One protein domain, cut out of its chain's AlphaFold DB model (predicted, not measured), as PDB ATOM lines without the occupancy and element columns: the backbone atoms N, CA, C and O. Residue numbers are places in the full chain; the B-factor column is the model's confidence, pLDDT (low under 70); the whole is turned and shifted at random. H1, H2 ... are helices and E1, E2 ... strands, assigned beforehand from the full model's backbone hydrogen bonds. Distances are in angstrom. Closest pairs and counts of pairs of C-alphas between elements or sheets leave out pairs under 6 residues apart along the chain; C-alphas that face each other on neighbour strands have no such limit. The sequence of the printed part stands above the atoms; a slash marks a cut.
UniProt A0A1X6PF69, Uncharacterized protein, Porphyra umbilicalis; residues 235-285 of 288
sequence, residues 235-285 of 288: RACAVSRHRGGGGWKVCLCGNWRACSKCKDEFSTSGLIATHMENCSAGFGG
ATOM      1  N   ARG A 235      45.155  35.364 -37.469       88.19
ATOM      2  CA  ARG A 235      44.066  34.847 -38.309       88.19
ATOM      3  C   ARG A 235      44.113  35.321 -39.759       88.19
ATOM      4  O   ARG A 235      43.582  34.625 -40.610       88.19
ATOM      5  N   ALA A 236      44.766  36.448 -40.031       85.19
ATOM      6  CA  ALA A 236      44.882  36.991 -41.381       85.19
ATOM      7  C   ALA A 236      45.981  36.303 -42.209       85.19
ATOM      8  O   ALA A 236      45.732  35.904 -43.338       85.19
ATOM      9  N   CYS A 237      47.184  36.116 -41.649       87.25
ATOM     10  CA  CYS A 237      48.317  35.563 -42.405       87.25
ATOM     11  C   CYS A 237      48.690  34.123 -42.053       87.25
ATOM     12  O   CYS A 237      49.547  33.562 -42.722       87.25
ATOM     13  N   ALA A 238      48.140  33.541 -40.983       86.50
ATOM     14  CA  ALA A 238      48.453  32.195 -40.478       86.50
ATOM     15  C   ALA A 238      49.940  31.906 -40.150       86.50
ATOM     16  O   ALA A 238      50.278  30.804 -39.726       86.50
ATOM     17  N   VAL A 239      50.833  32.891 -40.295       86.69
ATOM     18  CA  VAL A 239      52.290  32.725 -40.137       86.69
ATOM     19  C   VAL A 239      52.802  33.378 -38.853       86.69
ATOM     20  O   VAL A 239      53.628  32.816 -38.136       86.69
ATOM     21  N   SER A 240      52.324  34.584 -38.534       87.62
ATOM     22  CA  SER A 240      52.796  35.315 -37.351       87.62
ATOM     23  C   SER A 240      52.228  34.706 -36.070       87.62
ATOM     24  O   SER A 240      51.028  34.451 -35.991       87.62
ATOM     25  N   ARG A 241      53.063  34.547 -35.034       89.06
ATOM     26  CA  ARG A 241      52.662  34.026 -33.715       89.06
ATOM     27  C   ARG A 241      52.807  35.085 -32.625       89.06
ATOM     28  O   ARG A 241      53.878  35.666 -32.466       89.06
ATOM     29  N   HIS A 242      51.749  35.287 -31.849       85.50
ATOM     30  CA  HIS A 242      51.703  36.203 -30.718       85.50
ATOM     31  C   HIS A 242      52.565  35.669 -29.567       85.50
ATOM     32  O   HIS A 242      52.365  34.544 -29.104       85.50
ATOM     33  N   ARG A 243      53.536  36.470 -29.116       82.81
ATOM     34  CA  ARG A 243      54.462  36.138 -28.015       82.81
ATOM     35  C   ARG A 243      54.314  37.069 -26.803       82.81
ATOM     36  O   ARG A 243      55.171  37.056 -25.930       82.81
ATOM     37  N   GLY A 244      53.226  37.840 -26.747       74.88
ATOM     38  CA  GLY A 244      53.085  38.970 -25.828       74.88
ATOM     39  C   GLY A 244      53.734  40.233 -26.400       74.88
ATOM     40  O   GLY A 244      54.742  40.152 -27.101       74.88
ATOM     41  N   GLY A 245      53.110  41.384 -26.154       70.75
ATOM     42  CA  GLY A 245      53.557  42.697 -26.625       70.75
ATOM     43  C   GLY A 245      52.413  43.553 -27.180       70.75
ATOM     44  O   GLY A 245      51.437  43.030 -27.719       70.75
ATOM     45  N   GLY A 246      52.544  44.875 -27.051       72.94
ATOM     46  CA  GLY A 246      51.629  45.838 -27.667       72.94
ATOM     47  C   GLY A 246      51.770  45.842 -29.193       72.94
ATOM     48  O   GLY A 246      52.860  45.649 -29.726       72.94
ATOM     49  N   GLY A 247      50.659  46.018 -29.912       79.06
ATOM     50  CA  GLY A 247      50.642  46.135 -31.379       79.06
ATOM     51  C   GLY A 247      49.880  45.037 -32.125       79.06
ATOM     52  O   GLY A 247      49.691  45.152 -33.335       79.06
ATOM     53  N   TRP A 248      49.404  44.004 -31.428       87.75
ATOM     54  CA  TRP A 248      48.452  43.030 -31.969       87.75
ATOM     55  C   TRP A 248      47.017  43.481 -31.722       87.75
ATOM     56  O   TRP A 248      46.706  44.010 -30.659       87.75
ATOM     57  N   LYS A 249      46.123  43.205 -32.673       85.50
ATOM     58  CA  LYS A 249      44.681  43.358 -32.457       85.50
ATOM     59  C   LYS A 249      44.146  42.044 -31.907       85.50
ATOM     60  O   LYS A 249      44.231  41.025 -32.589       85.50
ATOM     61  N   VAL A 250      43.655  42.042 -30.672       87.81
ATOM     62  CA  VAL A 250      43.235  40.828 -29.954       87.81
ATOM     63  C   VAL A 250      41.792  40.990 -29.489       87.81
ATOM     64  O   VAL A 250      41.440  42.001 -28.883       87.81
ATOM     65  N   CYS A 251      40.951  40.000 -29.786       87.62
ATOM     66  CA  CYS A 251      39.594  39.950 -29.252       87.62
ATOM     67  C   CYS A 251      39.630  39.550 -27.774       87.62
ATOM     68  O   CYS A 251      40.402  38.666 -27.390       87.62
ATOM     69  N   LEU A 252      38.766  40.148 -26.954       84.81
ATOM     70  CA  LEU A 252      38.674  39.851 -25.523       84.81
ATOM     71  C   LEU A 252      38.192  38.418 -25.241       84.81
ATOM     72  O   LEU A 252      38.460  37.890 -24.167       84.81
ATOM     73  N   CYS A 253      37.585  37.731 -26.218       84.81
ATOM     74  CA  CYS A 253      37.284  36.298 -26.107       84.81
ATOM     75  C   CYS A 253      38.534  35.399 -26.145       84.81
ATOM     76  O   CYS A 253      38.431  34.192 -25.948       84.81
ATOM     77  N   GLY A 254      39.708  35.949 -26.474       82.62
ATOM     78  CA  GLY A 254      40.976  35.221 -26.543       82.62
ATOM     79  C   GLY A 254      41.185  34.362 -27.798       82.62
ATOM     80  O   GLY A 254      42.325  33.958 -28.047       82.62
ATOM     81  N   ASN A 255      40.138  34.149 -28.609       83.94
ATOM     82  CA  ASN A 255      40.115  33.215 -29.747       83.94
ATOM     83  C   ASN A 255      40.429  33.843 -31.117       83.94
ATOM     84  O   ASN A 255      40.571  33.122 -32.111       83.94
ATOM     85  N   TRP A 256      40.555  35.169 -31.189       87.62
ATOM     86  CA  TRP A 256      40.890  35.881 -32.423       87.62
ATOM     87  C   TRP A 256      41.997  36.899 -32.194       87.62
ATOM     88  O   TRP A 256      41.958  37.671 -31.231       87.62
ATOM     89  N   ARG A 257      42.992  36.903 -33.090       88.62
ATOM     90  CA  ARG A 257      44.142  37.814 -33.056       88.62
ATOM     91  C   ARG A 257      44.621  38.132 -34.474       88.62
ATOM     92  O   ARG A 257      44.666  37.233 -35.314       88.62
ATOM     93  N   ALA A 258      45.075  39.359 -34.711       88.19
ATOM     94  CA  ALA A 258      45.793  39.765 -35.919       88.19
ATOM     95  C   ALA A 258      47.117  40.452 -35.561       88.19
ATOM     96  O   ALA A 258      47.191  41.222 -34.599       88.19
ATOM     97  N   CYS A 259      48.175  40.149 -36.318       89.00
ATOM     98  CA  CYS A 259      49.499  40.716 -36.087       89.00
ATOM     99  C   CYS A 259      49.572  42.182 -36.515       89.00
ATOM    100  O   CYS A 259      48.754  42.658 -37.300       89.00
ATOM    101  N   SER A 260      50.600  42.880 -36.037       85.75
ATOM    102  CA  SER A 260      50.834  44.298 -36.326       85.75
ATOM    103  C   SER A 260      50.940  44.637 -37.815       85.75
ATOM    104  O   SER A 260      50.662  45.773 -38.173       85.75
ATOM    105  N   LYS A 261      51.316  43.674 -38.669       85.00
ATOM    106  CA  LYS A 261      51.395  43.857 -40.128       85.00
ATOM    107  C   LYS A 261      50.035  43.733 -40.814       85.00
ATOM    108  O   LYS A 261      49.749  44.496 -41.719       85.00
ATOM    109  N   CYS A 262      49.200  42.797 -40.361       85.56
ATOM    110  CA  CYS A 262      47.928  42.493 -41.016       85.56
ATOM    111  C   CYS A 262      46.735  43.230 -40.401       85.56
ATOM    112  O   CYS A 262      45.664  43.240 -40.994       85.56
ATOM    113  N   LYS A 263      46.870  43.817 -39.205       79.12
ATOM    114  CA  LYS A 263      45.746  44.439 -38.480       79.12
ATOM    115  C   LYS A 263      45.039  45.561 -39.259       79.12
ATOM    116  O   LYS A 263      43.851  45.762 -39.020       79.12
ATOM    117  N   ASP A 264      45.755  46.218 -40.174       78.06
ATOM    118  CA  ASP A 264      45.277  47.356 -40.970       78.06
ATOM    119  C   ASP A 264      45.047  46.979 -42.452       78.06
ATOM    120  O   ASP A 264      44.691  47.827 -43.268       78.06
ATOM    121  N   GLU A 265      45.227  45.703 -42.825       76.44
ATOM    122  CA  GLU A 265      44.940  45.216 -44.178       76.44
ATOM    123  C   GLU A 265      43.425  45.091 -44.408       76.44
ATOM    124  O   GLU A 265      42.683  44.594 -43.557       76.44
ATOM    125  N   PHE A 266      42.959  45.479 -45.599       60.47
ATOM    126  CA  PHE A 266      41.538  45.443 -45.973       60.47
ATOM    127  C   PHE A 266      40.916  44.037 -45.864       60.47
ATOM    128  O   PHE A 266      39.763  43.887 -45.458       60.47
ATOM    129  N   SER A 267      41.699  42.993 -46.154       67.31
ATOM    130  CA  SER A 267      41.317  41.582 -45.994       67.31
ATOM    131  C   SER A 267      41.012  41.205 -44.535       67.31
ATOM    132  O   SER A 267      40.155  40.359 -44.275       67.31
ATOM    133  N   THR A 268      41.655  41.861 -43.568       74.69
ATOM    134  CA  THR A 268      41.463  41.608 -42.136       74.69
ATOM    135  C   THR A 268      40.139  42.175 -41.629       74.69
ATOM    136  O   THR A 268      39.535  41.585 -40.736       74.69
ATOM    137  N   SER A 269      39.633  43.258 -42.224       75.81
ATOM    138  CA  SER A 269      38.326  43.835 -41.877       75.81
ATOM    139  C   SER A 269      37.171  42.862 -42.132       75.81
ATOM    140  O   SER A 269      36.279  42.740 -41.292       75.81
ATOM    141  N   GLY A 270      37.225  42.097 -43.230       78.31
ATOM    142  CA  GLY A 270      36.256  41.029 -43.508       78.31
ATOM    143  C   GLY A 270      36.325  39.892 -42.481       78.31
ATOM    144  O   GLY A 270      35.303  39.470 -41.950       78.31
ATOM    145  N   LEU A 271      37.538  39.462 -42.113       82.38
ATOM    146  CA  LEU A 271      37.751  38.427 -41.089       82.38
ATOM    147  C   LEU A 271      37.321  38.866 -39.682       82.38
ATOM    148  O   LEU A 271      36.954  38.027 -38.856       82.38
ATOM    149  N   ILE A 272      37.392  40.167 -39.390       82.50
ATOM    150  CA  ILE A 272      36.879  40.754 -38.151       82.50
ATOM    151  C   ILE A 272      35.350  40.681 -38.131       82.50
ATOM    152  O   ILE A 272      34.796  40.227 -37.133       82.50
ATOM    153  N   ALA A 273      34.682  41.072 -39.220       81.31
ATOM    154  CA  ALA A 273      33.223  41.035 -39.315       81.31
ATOM    155  C   ALA A 273      32.677  39.611 -39.108       81.31
ATOM    156  O   ALA A 273      31.860  39.397 -38.216       81.31
ATOM    157  N   THR A 274      33.234  38.618 -39.813       84.69
ATOM    158  CA  THR A 274      32.848  37.202 -39.657       84.69
ATOM    159  C   THR A 274      33.085  36.671 -38.238       84.69
ATOM    160  O   THR A 274      32.335  35.837 -37.733       84.69
ATOM    161  N   HIS A 275      34.136  37.138 -37.554       86.00
ATOM    162  CA  HIS A 275      34.357  36.772 -36.158       86.00
ATOM    163  C   HIS A 275      33.314  37.402 -35.223       86.00
ATOM    164  O   HIS A 275      32.829  36.726 -34.317       86.00
ATOM    165  N   MET A 276      32.974  38.674 -35.442       82.94
ATOM    166  CA  MET A 276      32.026  39.424 -34.612       82.94
ATOM    167  C   MET A 276      30.579  38.942 -34.754       82.94
ATOM    168  O   MET A 276      29.830  39.047 -33.790       82.94
ATOM    169  N   GLU A 277      30.203  38.329 -35.882       85.44
ATOM    170  CA  GLU A 277      28.904  37.645 -36.036       85.44
ATOM    171  C   GLU A 277      28.674  36.569 -34.963       85.44
ATOM    172  O   GLU A 277      27.546  36.333 -34.543       85.44
ATOM    173  N   ASN A 278      29.758  35.950 -34.483       82.19
ATOM    174  CA  ASN A 278      29.724  34.856 -33.515       82.19
ATOM    175  C   ASN A 278      30.405  35.217 -32.184       82.19
ATOM    176  O   ASN A 278      30.629  34.343 -31.344       82.19
ATOM    177  N   CYS A 279      30.788  36.483 -31.981       84.25
ATOM    178  CA  CYS A 279      31.535  36.910 -30.803       84.25
ATOM    179  C   CYS A 279      31.149  38.319 -30.337       84.25
ATOM    180  O   CYS A 279      31.445  39.314 -30.994       84.25
ATOM    181  N   SER A 280      30.582  38.402 -29.132       82.88
ATOM    182  CA  SER A 280      30.159  39.652 -28.486       82.88
ATOM    183  C   SER A 280      31.244  40.333 -27.642       82.88
ATOM    184  O   SER A 280      31.009  41.403 -27.089       82.88
ATOM    185  N   ALA A 281      32.433  39.732 -27.518       78.69
ATOM    186  CA  ALA A 281      33.448  40.169 -26.557       78.69
ATOM    187  C   ALA A 281      34.189  41.460 -26.960       78.69
ATOM    188  O   ALA A 281      34.770  42.110 -26.100       78.69
ATOM    189  N   GLY A 282      34.175  41.850 -28.241       77.19
ATOM    190  CA  GLY A 282      34.858  43.057 -28.728       77.19
ATOM    191  C   GLY A 282      36.395  42.964 -28.742       77.19
ATOM    192  O   GLY A 282      36.993  41.986 -28.292       77.19
ATOM    193  N   PHE A 283      37.062  43.984 -29.293       78.00
ATOM    194  CA  PHE A 283      38.527  44.042 -29.398       78.00
ATOM    195  C   PHE A 283      39.119  44.982 -28.356       78.00
ATOM    196  O   PHE A 283      38.701  46.131 -28.252       78.00
ATOM    197  N   GLY A 284      40.124  44.506 -27.623       64.31
ATOM    198  CA  GLY A 284      40.892  45.347 -26.711       64.31
ATOM    199  C   GLY A 284      41.959  46.135 -27.469       64.31
ATOM    200  O   GLY A 284      42.695  45.561 -28.276       64.31
ATOM    201  N   GLY A 285      42.049  47.437 -27.205       52.47
ATOM    202  CA  GLY A 285      43.156  48.287 -27.631       52.47
ATOM    203  C   GLY A 285      44.051  48.611 -26.441       52.47
ATOM    204  O   GLY A 285      43.585  49.183 -25.464       52.47
TER     205      GLY A 285
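Overview. This is residues 235 to 285 of the 288 residues of an uncharacterized protein of Porphyra umbilicalis (UniProt A0A1X6PF69). There is little regular structure here: a small rounded body built mostly of loops, with the single helix H1 at one side. Away from H1, the short strand E1 lies between two shorter paired stretches, residues 257 to 258 and 283 to 284. The printed part has 51 residues, with E1 before H1; these named elements hold only 14 residues, class mixed. It is compact, with a radius of gyration of the C-alphas of 10.2 A and spans of 25 by 21 by 17 A.

Arrangement. Residues 235 to 248 have no named element. E1, residues 249 to 251, pairs with no named strand, but its residues 249 to 250 pair antiparallel with 257 to 258, and 250 to 251 antiparallel with 283 to 284. H1, residues 266 to 276, is apart from E1; 5 of its 7 O i to N i+4 pairs are within hydrogen-bond range.

Along the chain. E1 begins at C-alpha 249 (44.681, 43.358, -32.457). H1 measures 16.0 A and ends at C-alpha 276 (32.026, 39.424, -34.612).

Size, cuts and confidence. The farthest C-alphas, of Gly 245 and Glu 277, are 26.9 A apart. The printed part has no cut. The link from E1 to H1 is long, 14 residues. Residues 266 to 267 and 284 to 285 have pLDDT under 70.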